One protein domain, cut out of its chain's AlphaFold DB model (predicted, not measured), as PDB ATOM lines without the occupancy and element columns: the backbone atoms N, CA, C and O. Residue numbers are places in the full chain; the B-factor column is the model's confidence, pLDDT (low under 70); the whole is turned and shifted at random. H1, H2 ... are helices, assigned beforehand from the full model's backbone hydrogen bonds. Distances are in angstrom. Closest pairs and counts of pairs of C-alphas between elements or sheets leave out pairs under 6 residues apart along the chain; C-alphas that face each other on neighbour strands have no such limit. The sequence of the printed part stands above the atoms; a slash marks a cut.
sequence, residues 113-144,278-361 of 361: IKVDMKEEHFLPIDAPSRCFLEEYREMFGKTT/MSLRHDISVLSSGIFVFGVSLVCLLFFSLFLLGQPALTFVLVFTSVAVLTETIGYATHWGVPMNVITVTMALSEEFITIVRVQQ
ATOM      1  N   ILE A 113     193.881 133.960 238.092       87.06
ATOM      2  CA  ILE A 113     194.604 135.113 237.553       87.06
ATOM      3  C   ILE A 113     193.714 136.357 237.586       87.06
ATOM      4  O   ILE A 113     192.655 136.407 236.960       87.06
ATOM      5  N   LYS A 114     194.206 137.407 238.248       84.50
ATOM      6  CA  LYS A 114     193.639 138.751 238.168       84.50
ATOM      7  C   LYS A 114     194.472 139.601 237.217       84.50
ATOM      8  O   LYS A 114     195.629 139.905 237.509       84.50
ATOM      9  N   VAL A 115     193.877 139.987 236.095       84.81
ATOM     10  CA  VAL A 115     194.473 140.945 235.160       84.81
ATOM     11  C   VAL A 115     194.090 142.348 235.605       84.81
ATOM     12  O   VAL A 115     192.905 142.653 235.716       84.81
ATOM     13  N   ASP A 116     195.079 143.184 235.903       82.06
ATOM     14  CA  ASP A 116     194.829 144.581 236.252       82.06
ATOM     15  C   ASP A 116     196.060 145.436 235.945       82.06
ATOM     16  O   ASP A 116     197.176 145.151 236.397       82.06
ATOM     17  N   MET A 117     195.853 146.515 235.194       83.00
ATOM     18  CA  MET A 117     196.868 147.533 234.961       83.00
ATOM     19  C   MET A 117     196.410 148.868 235.531       83.00
ATOM     20  O   MET A 117     195.508 149.521 235.013       83.00
ATOM     21  N   LYS A 118     197.095 149.269 236.596       80.44
ATOM     22  CA  LYS A 118     196.904 150.524 237.310       80.44
ATOM     23  C   LYS A 118     198.028 151.500 236.979       80.44
ATOM     24  O   LYS A 118     199.200 151.127 236.984       80.44
ATOM     25  N   GLU A 119     197.672 152.743 236.697       82.00
ATOM     26  CA  GLU A 119     198.585 153.817 236.312       82.00
ATOM     27  C   GLU A 119     199.544 154.197 237.456       82.00
ATOM     28  O   GLU A 119     200.690 154.567 237.205       82.00
ATOM     29  N   GLU A 120     199.133 154.010 238.714       81.81
ATOM     30  CA  GLU A 120     199.952 154.213 239.916       81.81
ATOM     31  C   GLU A 120     201.201 153.331 239.922       81.81
ATOM     32  O   GLU A 120     202.228 153.722 240.475       81.81
ATOM     33  N   HIS A 121     201.138 152.144 239.305       79.56
ATOM     34  CA  HIS A 121     202.275 151.224 239.249       79.56
ATOM     35  C   HIS A 121     203.453 151.787 238.443       79.56
ATOM     36  O   HIS A 121     204.579 151.339 238.636       79.56
ATOM     37  N   PHE A 122     203.219 152.770 237.569       83.69
ATOM     38  CA  PHE A 122     204.273 153.428 236.791       83.69
ATOM     39  C   PHE A 122     204.882 154.637 237.505       83.69
ATOM     40  O   PHE A 122     205.844 155.226 237.009       83.69
ATOM     41  N   LEU A 123     204.327 155.025 238.654       87.38
ATOM     42  CA  LEU A 123     204.799 156.157 239.433       87.38
ATOM     43  C   LEU A 123     205.688 155.683 240.593       87.38
ATOM     44  O   LEU A 123     205.373 154.672 241.234       87.38
ATOM     45  N   PRO A 124     206.773 156.420 240.904       87.62
ATOM     46  CA  PRO A 124     207.552 156.184 242.113       87.62
ATOM     47  C   PRO A 124     206.662 156.201 243.361       87.62
ATOM     48  O   PRO A 124     205.689 156.953 243.418       87.62
ATOM     49  N   ILE A 125     207.020 155.397 244.364       87.06
ATOM     50  CA  ILE A 125     206.236 155.235 245.600       87.06
ATOM     51  C   ILE A 125     206.031 156.586 246.307       87.06
ATOM     52  O   ILE A 125     204.920 156.884 246.731       87.06
ATOM     53  N   ASP A 126     207.060 157.436 246.330       90.62
ATOM     54  CA  ASP A 126     207.035 158.730 247.027       90.62
ATOM     55  C   ASP A 126     206.559 159.902 246.146       90.62
ATOM     56  O   ASP A 126     206.689 161.071 246.517       90.62
ATOM     57  N   ALA A 127     206.050 159.631 244.938       93.31
ATOM     58  CA  ALA A 127     205.627 160.693 244.033       93.31
ATOM     59  C   ALA A 127     204.286 161.307 244.489       93.31
ATOM     60  O   ALA A 127     203.311 160.573 244.673       93.31
ATOM     61  N   PRO A 128     204.159 162.648 244.567       93.12
ATOM     62  CA  PRO A 128     202.899 163.295 244.952       93.12
ATOM     63  C   PRO A 128     201.760 162.985 243.969       93.12
ATOM     64  O   PRO A 128     200.597 162.921 244.356       93.12
ATOM     65  N   SER A 129     202.091 162.733 242.699       92.06
ATOM     66  CA  SER A 129     201.134 162.307 241.676       92.06
ATOM     67  C   SER A 129     200.502 160.947 241.973       92.06
ATOM     68  O   SER A 129     199.345 160.737 241.619       92.06
ATOM     69  N   ARG A 130     201.232 160.033 242.627       90.62
ATOM     70  CA  ARG A 130     200.711 158.720 243.009       90.62
ATOM     71  C   ARG A 130     199.666 158.854 244.111       90.62
ATOM     72  O   ARG A 130     198.562 158.351 243.951       90.62
ATOM     73  N   CYS A 131     199.996 159.602 245.164       90.75
ATOM     74  CA  CYS A 131     199.080 159.898 246.265       90.75
ATOM     75  C   CYS A 131     197.800 160.580 245.761       90.75
ATOM     76  O   CYS A 131     196.703 160.120 246.064       90.75
ATOM     77  N   PHE A 132     197.930 161.589 244.891       91.94
ATOM     78  CA  PHE A 132     196.775 162.230 244.259       91.94
ATOM     79  C   PHE A 132     195.887 161.233 243.501       91.94
ATOM     80  O   PHE A 132     194.666 161.308 243.596       91.94
ATOM     81  N   LEU A 133     196.476 160.308 242.736       89.12
ATOM     82  CA  LEU A 133     195.709 159.355 241.934       89.12
ATOM     83  C   LEU A 133     194.983 158.314 242.804       89.12
ATOM     84  O   LEU A 133     193.825 157.995 242.530       89.12
ATOM     85  N   GLU A 134     195.640 157.834 243.862       88.81
ATOM     86  CA  GLU A 134     195.056 156.913 244.845       88.81
ATOM     87  C   GLU A 134     193.872 157.572 245.575       88.81
ATOM     88  O   GLU A 134     192.767 157.023 245.572       88.81
ATOM     89  N   GLU A 135     194.055 158.793 246.090       90.44
ATOM     90  CA  GLU A 135     192.997 159.574 246.746       90.44
ATOM     91  C   GLU A 135     191.843 159.911 245.791       90.44
ATOM     92  O   GLU A 135     190.666 159.777 246.138       90.44
ATOM     93  N   TYR A 136     192.159 160.316 244.556       88.94
ATOM     94  CA  TYR A 136     191.154 160.606 243.537       88.94
ATOM     95  C   TYR A 136     190.289 159.376 243.242       88.94
ATOM     96  O   TYR A 136     189.070 159.489 243.107       88.94
ATOM     97  N   ARG A 137     190.885 158.181 243.182       85.81
ATOM     98  CA  ARG A 137     190.138 156.933 242.979       85.81
ATOM     99  C   ARG A 137     189.291 156.543 244.172       85.81
ATOM    100  O   ARG A 137     188.176 156.065 243.972       85.81
ATOM    101  N   GLU A 138     189.792 156.735 245.383       87.50
ATOM    102  CA  GLU A 138     189.028 156.436 246.589       87.50
ATOM    103  C   GLU A 138     187.789 157.338 246.695       87.50
ATOM    104  O   GLU A 138     186.679 156.851 246.917       87.50
ATOM    105  N   MET A 139     187.954 158.640 246.441       88.62
ATOM    106  CA  MET A 139     186.869 159.618 246.546       88.62
ATOM    107  C   MET A 139     185.902 159.589 245.355       88.62
ATOM    108  O   MET A 139     184.686 159.650 245.545       88.62
ATOM    109  N   PHE A 140     186.416 159.494 244.124       85.81
ATOM    110  CA  PHE A 140     185.630 159.674 242.893       85.81
ATOM    111  C   PHE A 140     185.478 158.405 242.053       85.81
ATOM    112  O   PHE A 140     184.818 158.442 241.009       85.81
ATOM    113  N   GLY A 141     186.020 157.269 242.502       78.31
ATOM    114  CA  GLY A 141     185.970 156.003 241.770       78.31
ATOM    115  C   GLY A 141     184.552 155.642 241.339       78.31
ATOM    116  O   GLY A 141     184.324 155.383 240.159       78.31
ATOM    117  N   LYS A 142     183.574 155.762 242.248       78.38
ATOM    118  CA  LYS A 142     182.155 155.455 241.984       78.38
ATOM    119  C   LYS A 142     181.545 156.274 240.842       78.38
ATOM    120  O   LYS A 142     180.759 155.744 240.069       78.38
ATOM    121  N   THR A 143     181.931 157.540 240.687       77.88
ATOM    122  CA  THR A 143     181.447 158.409 239.593       77.88
ATOM    123  C   THR A 143     182.051 158.076 238.230       77.88
ATOM    124  O   THR A 143     181.543 158.525 237.209       77.88
ATOM    125  N   THR A 144     183.123 157.284 238.198       78.19
ATOM    126  CA  THR A 144     183.842 156.912 236.965       78.19
ATOM    127  C   THR A 144     183.587 155.467 236.526       78.19
ATOM    128  O   THR A 144     184.188 154.996 235.563       78.19
ATOM    129  N   MET A 278     192.747 152.900 228.344       72.69
ATOM    130  CA  MET A 278     194.108 152.373 228.197       72.69
ATOM    131  C   MET A 278     194.297 151.049 228.948       72.69
ATOM    132  O   MET A 278     194.801 150.092 228.355       72.69
ATOM    133  N   SER A 279     193.856 150.967 230.207       78.88
ATOM    134  CA  SER A 279     193.910 149.722 230.979       78.88
ATOM    135  C   SER A 279     192.934 148.684 230.438       78.88
ATOM    136  O   SER A 279     193.312 147.531 230.287       78.88
ATOM    137  N   LEU A 280     191.738 149.086 229.999       81.06
ATOM    138  CA  LEU A 280     190.760 148.158 229.429       81.06
ATOM    139  C   LEU A 280     191.280 147.452 228.165       81.06
ATOM    140  O   LEU A 280     191.162 146.233 228.042       81.06
ATOM    141  N   ARG A 281     191.883 148.195 227.226       81.62
ATOM    142  CA  ARG A 281     192.481 147.597 226.018       81.62
ATOM    143  C   ARG A 281     193.628 146.652 226.358       81.62
ATOM    144  O   ARG A 281     193.752 145.599 225.736       81.62
ATOM    145  N   HIS A 282     194.451 147.034 227.331       84.81
ATOM    146  CA  HIS A 282     195.498 146.171 227.857       84.81
ATOM    147  C   HIS A 282     194.905 144.875 228.431       84.81
ATOM    148  O   HIS A 282     195.311 143.795 228.011       84.81
ATOM    149  N   ASP A 283     193.917 144.971 229.323       83.25
ATOM    150  CA  ASP A 283     193.367 143.830 230.058       83.25
ATOM    151  C   ASP A 283     192.712 142.805 229.123       83.25
ATOM    152  O   ASP A 283     192.845 141.600 229.328       83.25
ATOM    153  N   ILE A 284     192.060 143.276 228.054       82.19
ATOM    154  CA  ILE A 284     191.457 142.413 227.026       82.19
ATOM    155  C   ILE A 284     192.531 141.677 226.208       82.19
ATOM    156  O   ILE A 284     192.343 140.519 225.837       82.19
ATOM    157  N   SER A 285     193.654 142.332 225.896       85.12
ATOM    158  CA  SER A 285     194.649 141.788 224.960       85.12
ATOM    159  C   SER A 285     195.759 140.984 225.634       85.12
ATOM    160  O   SER A 285     196.293 140.066 225.017       85.12
ATOM    161  N   VAL A 286     196.143 141.319 226.868       87.12
ATOM    162  CA  VAL A 286     197.406 140.865 227.474       87.12
ATOM    163  C   VAL A 286     197.523 139.344 227.567       87.12
ATOM    164  O   VAL A 286     198.561 138.793 227.204       87.12
ATOM    165  N   LEU A 287     196.454 138.650 227.972       84.25
ATOM    166  CA  LEU A 287     196.454 137.187 228.064       84.25
ATOM    167  C   LEU A 287     196.524 136.535 226.681       84.25
ATOM    168  O   LEU A 287     197.332 135.636 226.467       84.25
ATOM    169  N   SER A 288     195.719 137.010 225.725       86.44
ATOM    170  CA  SER A 288     195.703 136.462 224.364       86.44
ATOM    171  C   SER A 288     197.049 136.659 223.662       86.44
ATOM    172  O   SER A 288     197.599 135.712 223.099       86.44
ATOM    173  N   SER A 289     197.624 137.860 223.757       87.62
ATOM    174  CA  SER A 289     198.945 138.162 223.208       87.62
ATOM    175  C   SER A 289     200.049 137.362 223.906       87.62
ATOM    176  O   SER A 289     200.935 136.847 223.228       87.62
ATOM    177  N   GLY A 290     199.986 137.209 225.232       87.00
ATOM    178  CA  GLY A 290     200.946 136.412 225.999       87.00
ATOM    179  C   GLY A 290     200.946 134.938 225.590       87.00
ATOM    180  O   GLY A 290     202.002 134.392 225.277       87.00
ATOM    181  N   ILE A 291     199.763 134.320 225.504       88.69
ATOM    182  CA  ILE A 291     199.598 132.925 225.059       88.69
ATOM    183  C   ILE A 291     200.092 132.749 223.621       88.69
ATOM    184  O   ILE A 291     200.750 131.757 223.318       88.69
ATOM    185  N   PHE A 292     199.810 133.705 222.733       91.06
ATOM    186  CA  PHE A 292     200.283 133.652 221.351       91.06
ATOM    187  C   PHE A 292     201.815 133.684 221.266       91.06
ATOM    188  O   PHE A 292     202.409 132.831 220.608       91.06
ATOM    189  N   VAL A 293     202.463 134.628 221.957       89.44
ATOM    190  CA  VAL A 293     203.931 134.751 221.967       89.44
ATOM    191  C   VAL A 293     204.583 133.503 222.562       89.44
ATOM    192  O   VAL A 293     205.537 132.984 221.982       89.44
ATOM    193  N   PHE A 294     204.037 132.984 223.663       90.25
ATOM    194  CA  PHE A 294     204.480 131.732 224.271       90.25
ATOM    195  C   PHE A 294     204.296 130.523 223.340       90.25
ATOM    196  O   PHE A 294     205.171 129.674 223.210       90.25
ATOM    197  N   GLY A 295     203.170 130.444 222.627       91.56
ATOM    198  CA  GLY A 295     202.939 129.379 221.652       91.56
ATOM    199  C   GLY A 295     203.979 129.390 220.531       91.56
ATOM    200  O   GLY A 295     204.509 128.342 220.161       91.56
ATOM    201  N   VAL A 296     204.321 130.574 220.018       91.12
ATOM    202  CA  VAL A 296     205.368 130.733 218.999       91.12
ATOM    203  C   VAL A 296     206.742 130.341 219.549       91.12
ATOM    204  O   VAL A 296     207.468 129.607 218.875       91.12
ATOM    205  N   SER A 297     207.099 130.767 220.767       88.38
ATOM    206  CA  SER A 297     208.386 130.400 221.375       88.38
ATOM    207  C   SER A 297     208.508 128.892 221.577       88.38
ATOM    208  O   SER A 297     209.548 128.333 221.233       88.38
ATOM    209  N   LEU A 298     207.441 128.222 222.025       90.94
ATOM    210  CA  LEU A 298     207.384 126.772 222.210       90.94
ATOM    211  C   LEU A 298     207.630 126.007 220.899       90.94
ATOM    212  O   LEU A 298     208.377 125.028 220.872       90.94
ATOM    213  N   VAL A 299     207.025 126.467 219.798       92.75
ATOM    214  CA  VAL A 299     207.212 125.874 218.464       92.75
ATOM    215  C   VAL A 299     208.653 126.041 217.990       92.75
ATOM    216  O   VAL A 299     209.251 125.081 217.499       92.75
ATOM    217  N   CYS A 300     209.239 127.229 218.167       89.94
ATOM    218  CA  CYS A 300     210.649 127.458 217.855       89.94
ATOM    219  C   CYS A 300     211.556 126.547 218.688       89.94
ATOM    220  O   CYS A 300     212.449 125.907 218.135       89.94
ATOM    221  N   LEU A 301     211.298 126.452 219.993       89.19
ATOM    222  CA  LEU A 301     212.009 125.582 220.924       89.19
ATOM    223  C   LEU A 301     212.027 124.134 220.435       89.19
ATOM    224  O   LEU A 301     213.096 123.545 220.312       89.19
ATOM    225  N   LEU A 302     210.847 123.599 220.107       90.69
ATOM    226  CA  LEU A 302     210.668 122.232 219.628       90.69
ATOM    227  C   LEU A 302     211.429 122.000 218.320       90.69
ATOM    228  O   LEU A 302     212.125 120.994 218.180       90.69
ATOM    229  N   PHE A 303     211.319 122.928 217.367       91.62
ATOM    230  CA  PHE A 303     211.995 122.821 216.078       91.62
ATOM    231  C   PHE A 303     213.523 122.845 216.230       91.62
ATOM    232  O   PHE A 303     214.210 121.957 215.724       91.62
ATOM    233  N   PHE A 304     214.062 123.825 216.961       88.50
ATOM    234  CA  PHE A 304     215.505 123.964 217.152       88.50
ATOM    235  C   PHE A 304     216.092 122.839 218.000       88.50
ATOM    236  O   PHE A 304     217.157 122.329 217.659       88.50
ATOM    237  N   SER A 305     215.417 122.406 219.067       88.62
ATOM    238  CA  SER A 305     215.917 121.310 219.898       88.62
ATOM    239  C   SER A 305     215.922 119.986 219.136       88.62
ATOM    240  O   SER A 305     216.885 119.232 219.245       88.62
ATOM    241  N   LEU A 306     214.898 119.712 218.321       89.69
ATOM    242  CA  LEU A 306     214.844 118.497 217.510       89.69
ATOM    243  C   LEU A 306     215.919 118.508 216.418       89.69
ATOM    244  O   LEU A 306     216.563 117.484 216.195       89.69
ATOM    245  N   PHE A 307     216.154 119.664 215.792       90.06
ATOM    246  CA  PHE A 307     217.202 119.839 214.786       90.06
ATOM    247  C   PHE A 307     218.619 119.711 215.368       90.06
ATOM    248  O   PHE A 307     219.459 119.041 214.775       90.06
ATOM    249  N   LEU A 308     218.889 120.325 216.526       87.06
ATOM    250  CA  LEU A 308     220.225 120.349 217.137       87.06
ATOM    251  C   LEU A 308     220.565 119.063 217.899       87.06
ATOM    252  O   LEU A 308     221.688 118.576 217.799       87.06
ATOM    253  N   LEU A 309     219.620 118.517 218.674       86.75
ATOM    254  CA  LEU A 309     219.869 117.364 219.550       86.75
ATOM    255  C   LEU A 309     219.578 116.028 218.858       86.75
ATOM    256  O   LEU A 309     220.076 114.995 219.299       86.75
ATOM    257  N   GLY A 310     218.729 116.009 217.821       84.69
ATOM    258  CA  GLY A 310     218.348 114.787 217.098       84.69
ATOM    259  C   GLY A 310     217.605 113.741 217.945       84.69
ATOM    260  O   GLY A 310     217.384 112.622 217.486       84.69
ATOM    261  N   GLN A 311     217.223 114.080 219.182       88.88
ATOM    262  CA  GLN A 311     216.587 113.176 220.139       88.88
ATOM    263  C   GLN A 311     215.197 113.695 220.545       88.88
ATOM    264  O   GLN A 311     215.094 114.674 221.295       88.88
ATOM    265  N   PRO A 312     214.104 113.036 220.106       89.06
ATOM    266  CA  PRO A 312     212.748 113.514 220.376       89.06
ATOM    267  C   PRO A 312     212.380 113.423 221.861       89.06
ATOM    268  O   PRO A 312     211.728 114.323 222.382       89.06
ATOM    269  N   ALA A 313     212.838 112.389 222.575       89.31
ATOM    270  CA  ALA A 313     212.546 112.218 224.001       89.31
ATOM    271  C   ALA A 313     213.072 113.389 224.848       89.31
ATOM    272  O   ALA A 313     212.350 113.914 225.691       89.31
ATOM    273  N   LEU A 314     214.302 113.836 224.579       88.56
ATOM    274  CA  LEU A 314     214.901 114.981 225.262       88.56
ATOM    275  C   LEU A 314     214.152 116.277 224.930       88.56
ATOM    276  O   LEU A 314     213.854 117.061 225.824       88.56
ATOM    277  N   THR A 315     213.762 116.457 223.666       89.94
ATOM    278  CA  THR A 315     212.958 117.607 223.221       89.94
ATOM    279  C   THR A 315     211.622 117.702 223.962       89.94
ATOM    280  O   THR A 315     211.266 118.777 224.435       89.94
ATOM    281  N   PHE A 316     210.895 116.594 224.133       91.12
ATOM    282  CA  PHE A 316     209.631 116.621 224.877       91.12
ATOM    283  C   PHE A 316     209.816 116.989 226.350       91.12
ATOM    284  O   PHE A 316     208.999 117.726 226.894       91.12
ATOM    285  N   VAL A 317     210.894 116.523 226.988       91.56
ATOM    286  CA  VAL A 317     211.218 116.910 228.370       91.56
ATOM    287  C   VAL A 317     211.532 118.407 228.458       91.56
ATOM    288  O   VAL A 317     211.058 119.069 229.380       91.56
ATOM    289  N   LEU A 318     212.253 118.970 227.483       90.00
ATOM    290  CA  LEU A 318     212.520 120.413 227.411       90.00
ATOM    291  C   LEU A 318     211.230 121.227 227.265       90.00
ATOM    292  O   LEU A 318     210.991 122.154 228.028       90.00
ATOM    293  N   VAL A 319     210.361 120.844 226.331       91.19
ATOM    294  CA  VAL A 319     209.073 121.521 226.116       91.19
ATOM    295  C   VAL A 319     208.198 121.436 227.371       91.19
ATOM    296  O   VAL A 319     207.640 122.441 227.804       91.19
ATOM    297  N   PHE A 320     208.116 120.257 227.994       92.06
ATOM    298  CA  PHE A 320     207.358 120.060 229.230       92.06
ATOM    299  C   PHE A 320     207.888 120.925 230.379       92.06
ATOM    300  O   PHE A 320     207.105 121.568 231.073       92.06
ATOM    301  N   THR A 321     209.208 120.967 230.566       90.94
ATOM    302  CA  THR A 321     209.828 121.796 231.611       90.94
ATOM    303  C   THR A 321     209.616 123.287 231.358       90.94
ATOM    304  O   THR A 321     209.319 124.002 232.308       90.94
ATOM    305  N   SER A 322     209.646 123.745 230.100       90.31
ATOM    306  CA  SER A 322     209.312 125.130 229.723       90.31
ATOM    307  C   SER A 322     207.896 125.519 230.157       90.31
ATOM    308  O   SER A 322     207.693 126.515 230.849       90.31
ATOM    309  N   VAL A 323     206.909 124.677 229.820       92.56
ATOM    310  CA  VAL A 323     205.502 124.893 230.197       92.56
ATOM    311  C   VAL A 323     205.325 124.864 231.714       92.56
ATOM    312  O   VAL A 323     204.592 125.691 232.261       92.56
ATOM    313  N   ALA A 324     205.987 123.929 232.400       92.62
ATOM    314  CA  ALA A 324     205.918 123.812 233.852       92.62
ATOM    315  C   ALA A 324     206.471 125.066 234.544       92.62
ATOM    316  O   ALA A 324     205.779 125.628 235.386       92.62
ATOM    317  N   VAL A 325     207.651 125.551 234.137       90.81
ATOM    318  CA  VAL A 325     208.276 126.753 234.711       90.81
ATOM    319  C   VAL A 325     207.395 127.982 234.505       90.81
ATOM    320  O   VAL A 325     207.138 128.701 235.464       90.81
ATOM    321  N   LEU A 326     206.852 128.201 233.301       90.69
ATOM    322  CA  LEU A 326     205.967 129.348 233.074       90.69
ATOM    323  C   LEU A 326     204.687 129.260 233.923       90.69
ATOM    324  O   LEU A 326     204.239 130.258 234.491       90.69
ATOM    325  N   THR A 327     204.110 128.059 234.033       92.56
ATOM    326  CA  THR A 327     202.925 127.809 234.868       92.56
ATOM    327  C   THR A 327     203.228 128.077 236.341       92.56
ATOM    328  O   THR A 327     202.416 128.693 237.026       92.56
ATOM    329  N   GLU A 328     204.396 127.659 236.827       92.25
ATOM    330  CA  GLU A 328     204.866 127.944 238.182       92.25
ATOM    331  C   GLU A 328     205.053 129.445 238.401       92.25
ATOM    332  O   GLU A 328     204.445 129.989 239.321       92.25
ATOM    333  N   THR A 329     205.793 130.146 237.540       90.94
ATOM    334  CA  THR A 329     206.024 131.592 237.682       90.94
ATOM    335  C   THR A 329     204.706 132.370 237.736       90.94
ATOM    336  O   THR A 329     204.508 133.184 238.640       90.94
ATOM    337  N   ILE A 330     203.767 132.095 236.821       91.56
ATOM    338  CA  ILE A 330     202.464 132.778 236.793       91.56
ATOM    339  C   ILE A 330     201.606 132.371 237.999       91.56
ATOM    340  O   ILE A 330     201.057 133.232 238.688       91.56
ATOM    341  N   GLY A 331     201.511 131.075 238.294       92.94
ATOM    342  CA  GLY A 331     200.712 130.556 239.402       92.94
ATOM    343  C   GLY A 331     201.178 131.088 240.756       92.94
ATOM    344  O   GLY A 331     200.373 131.571 241.550       92.94
ATOM    345  N   TYR A 332     202.481 131.096 241.023       91.81
ATOM    346  CA  TYR A 332     203.019 131.654 242.263       91.81
ATOM    347  C   TYR A 332     202.894 133.179 242.332       91.81
ATOM    348  O   TYR A 332     202.590 133.702 243.405       91.81
ATOM    349  N   ALA A 333     203.037 133.894 241.211       90.69
ATOM    350  CA  ALA A 333     202.786 135.336 241.168       90.69
ATOM    351  C   ALA A 333     201.345 135.676 241.591       90.69
ATOM    352  O   ALA A 333     201.140 136.606 242.374       90.69
ATOM    353  N   THR A 334     200.358 134.881 241.156       91.44
ATOM    354  CA  THR A 334     198.961 135.076 241.583       91.44
ATOM    355  C   THR A 334     198.754 134.838 243.076       91.44
ATOM    356  O   THR A 334     198.089 135.643 243.726       91.44
ATOM    357  N   HIS A 335     199.380 133.808 243.657       91.44
ATOM    358  CA  HIS A 335     199.314 133.549 245.105       91.44
ATOM    359  C   HIS A 335     199.981 134.643 245.937       91.44
ATOM    360  O   HIS A 335     199.540 134.926 247.049       91.44
ATOM    361  N   TRP A 336     201.006 135.301 245.392       90.56
ATOM    362  CA  TRP A 336     201.612 136.490 245.995       90.56
ATOM    363  C   TRP A 336     200.793 137.774 245.810       90.56
ATOM    364  O   TRP A 336     201.188 138.823 246.316       90.56
ATOM    365  N   GLY A 337     199.656 137.715 245.113       87.00
ATOM    366  CA  GLY A 337     198.803 138.874 244.862       87.00
ATOM    367  C   GLY A 337     199.385 139.849 243.839       87.00
ATOM    368  O   GLY A 337     198.979 141.012 243.807       87.00
ATOM    369  N   VAL A 338     200.331 139.405 243.006       88.25
ATOM    370  CA  VAL A 338     200.878 140.220 241.920       88.25
ATOM    371  C   VAL A 338     199.877 140.215 240.757       88.25
ATOM    372  O   VAL A 338     199.570 139.144 240.229       88.25
ATOM    373  N   PRO A 339     199.347 141.379 240.333       85.31
ATOM    374  CA  PRO A 339     198.413 141.436 239.218       85.31
ATOM    375  C   PRO A 339     199.115 141.094 237.901       85.31
ATOM    376  O   PRO A 339     200.254 141.502 237.648       85.31
ATOM    377  N   MET A 340     198.413 140.375 237.030       86.75
ATOM    378  CA  MET A 340     198.910 140.073 235.694       86.75
ATOM    379  C   MET A 340     198.761 141.298 234.794       86.75
ATOM    380  O   MET A 340     197.665 141.819 234.591       86.75
ATOM    381  N   ASN A 341     199.882 141.765 234.257       87.69
ATOM    382  CA  ASN A 341     199.965 142.880 233.331       87.69
ATOM    383  C   ASN A 341     201.063 142.623 232.291       87.69
ATOM    384  O   ASN A 341     201.772 141.618 232.338       87.69
ATOM    385  N   VAL A 342     201.215 143.530 231.332       85.56
ATOM    386  CA  VAL A 342     202.206 143.390 230.259       85.56
ATOM    387  C   VAL A 342     203.635 143.265 230.798       85.56
ATOM    388  O   VAL A 342     204.437 142.524 230.234       85.56
ATOM    389  N   ILE A 343     203.964 143.920 231.913       85.19
ATOM    390  CA  ILE A 343     205.296 143.847 232.527       85.19
ATOM    391  C   ILE A 343     205.520 142.464 233.141       85.19
ATOM    392  O   ILE A 343     206.542 141.836 232.880       85.19
ATOM    393  N   THR A 344     204.567 141.954 233.920       86.88
ATOM    394  CA  THR A 344     204.710 140.645 234.569       86.88
ATOM    395  C   THR A 344     204.716 139.512 233.548       86.88
ATOM    396  O   THR A 344     205.547 138.616 233.656       86.88
ATOM    397  N   VAL A 345     203.890 139.592 232.499       87.44
ATOM    398  CA  VAL A 345     203.906 138.629 231.384       87.44
ATOM    399  C   VAL A 345     205.235 138.670 230.634       87.44
ATOM    400  O   VAL A 345     205.834 137.626 230.399       87.44
ATOM    401  N   THR A 346     205.733 139.855 230.268       84.81
ATOM    402  CA  THR A 346     207.024 139.960 229.561       84.81
ATOM    403  C   THR A 346     208.190 139.466 230.413       84.81
ATOM    404  O   THR A 346     209.078 138.797 229.887       84.81
ATOM    405  N   MET A 347     208.170 139.725 231.722       85.44
ATOM    406  CA  MET A 347     209.180 139.220 232.648       85.44
ATOM    407  C   MET A 347     209.122 137.693 232.775       85.44
ATOM    408  O   MET A 347     210.163 137.051 232.640       85.44
ATOM    409  N   ALA A 348     207.931 137.111 232.934       86.44
ATOM    410  CA  ALA A 348     207.747 135.660 232.994       86.44
ATOM    411  C   ALA A 348     208.229 134.967 231.707       86.44
ATOM    412  O   ALA A 348     208.976 133.993 231.766       86.44
ATOM    413  N   LEU A 349     207.899 135.527 230.537       84.88
ATOM    414  CA  LEU A 349     208.406 135.030 229.254       84.88
ATOM    415  C   LEU A 349     209.935 135.155 229.161       84.88
ATOM    416  O   LEU A 349     210.603 134.249 228.676       84.88
ATOM    417  N   SER A 350     210.519 136.258 229.641       79.38
ATOM    418  CA  SER A 350     211.977 136.448 229.619       79.38
ATOM    419  C   SER A 350     212.731 135.453 230.508       79.38
ATOM    420  O   SER A 350     213.796 134.971 230.121       79.38
ATOM    421  N   GLU A 351     212.174 135.112 231.673       74.50
ATOM    422  CA  GLU A 351     212.730 134.109 232.583       74.50
ATOM    423  C   GLU A 351     212.737 132.721 231.935       74.50
ATOM    424  O   GLU A 351     213.733 131.992 232.009       74.50
ATOM    425  N   GLU A 352     211.664 132.386 231.222       73.50
ATOM    426  CA  GLU A 352     211.579 131.153 230.450       73.50
ATOM    427  C   GLU A 352     212.687 131.082 229.387       73.50
ATOM    428  O   GLU A 352     213.432 130.100 229.335       73.50
ATOM    429  N   PHE A 353     212.889 132.151 228.605       65.88
ATOM    430  CA  PHE A 353     213.960 132.205 227.602       65.88
ATOM    431  C   PHE A 353     215.357 131.993 228.205       65.88
ATOM    432  O   PHE A 353     216.181 131.294 227.613       65.88
ATOM    433  N   ILE A 354     215.637 132.546 229.388       59.47
ATOM    434  CA  ILE A 354     216.921 132.338 230.081       59.47
ATOM    435  C   ILE A 354     217.068 130.880 230.530       59.47
ATOM    436  O   ILE A 354     218.153 130.300 230.422       59.47
ATOM    437  N   THR A 355     215.986 130.284 231.028       57.34
ATOM    438  CA  THR A 355     215.976 128.897 231.504       57.34
ATOM    439  C   THR A 355     216.251 127.929 230.356       57.34
ATOM    440  O   THR A 355     217.088 127.040 230.491       57.34
ATOM    441  N   ILE A 356     215.654 128.170 229.188       55.19
ATOM    442  CA  ILE A 356     215.878 127.388 227.967       55.19
ATOM    443  C   ILE A 356     217.353 127.399 227.547       55.19
ATOM    444  O   ILE A 356     217.922 126.346 227.256       55.19
ATOM    445  N   VAL A 357     217.995 128.572 227.554       49.94
ATOM    446  CA  VAL A 357     219.409 128.712 227.167       49.94
ATOM    447  C   VAL A 357     220.332 127.943 228.116       49.94
ATOM    448  O   VAL A 357     221.300 127.335 227.666       49.94
ATOM    449  N   ARG A 358     220.029 127.924 229.420       38.75
ATOM    450  CA  ARG A 358     220.853 127.219 230.416       38.75
ATOM    451  C   ARG A 358     220.757 125.700 230.345       38.75
ATOM    452  O   ARG A 358     221.694 125.048 230.777       38.75
ATOM    453  N   VAL A 359     219.653 125.137 229.850       40.66
ATOM    454  CA  VAL A 359     219.506 123.673 229.726       40.66
ATOM    455  C   VAL A 359     220.173 123.141 228.446       40.66
ATOM    456  O   VAL A 359     220.458 121.950 228.350       40.66
ATOM    457  N   GLN A 360     220.445 124.006 227.463       35.81
ATOM    458  CA  GLN A 360     221.138 123.635 226.221       35.81
ATOM    459  C   GLN A 360     222.675 123.733 226.287       35.81
ATOM    460  O   GLN A 360     223.335 123.239 225.372       35.81
ATOM    461  N   GLN A 361     223.240 124.357 227.328       32.12
ATOM    462  CA  GLN A 361     224.679 124.338 227.638       32.12
ATOM    463  C   GLN A 361     224.995 123.219 228.624       32.12
ATOM    464  O   GLN A 361     226.076 122.608 228.464       32.12
TER     465      GLN A 361
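AT A GLANCE: This is residues 113 to 144 and 278 to 361 of the 361 residues of an uncharacterized protein of Ancylostoma caninum (UniProt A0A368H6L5). Helices H3, H4 and H5 make an up-and-down bundle; beyond one end lie H1 and H2, with residues 135 to 144 of H2 sticking out. The 116 printed residues hold five named helices: all helix. The whole is loose, with radius of gyration of the C-alphas 18.8 A, spanning 62 by 26 by 20 A.

HOW THE PARTS SIT: H3, residues 278 to 309, and H4, 312 to 335, form a hairpin at 24 degrees, closest C-alphas 305 and 315, 5.8 A. H3 touches H5, 342 to 360, with residues 282 to 294 alone. H4 and H5 form another hairpin, at 32 degrees, only just shallow. H1, 119 to 122, only just touches H2, 128 to 144, with 3 pairs of C-alphas within 8 A. Every O i to N i+4 pair is within hydrogen-bond range in H4 and H5, 26 of 28 in H3, 11 of 13 in H2.

IN THESE COORDINATES: C-alpha 278 is at (194.108, 152.373, 228.197), C-alpha 360 at (221.138, 123.635, 226.221).

THE WHOLE: Across the cut, residues 145 to 277, the gap is 14.2 A; residues 353 to 361 have pLDDT under 70.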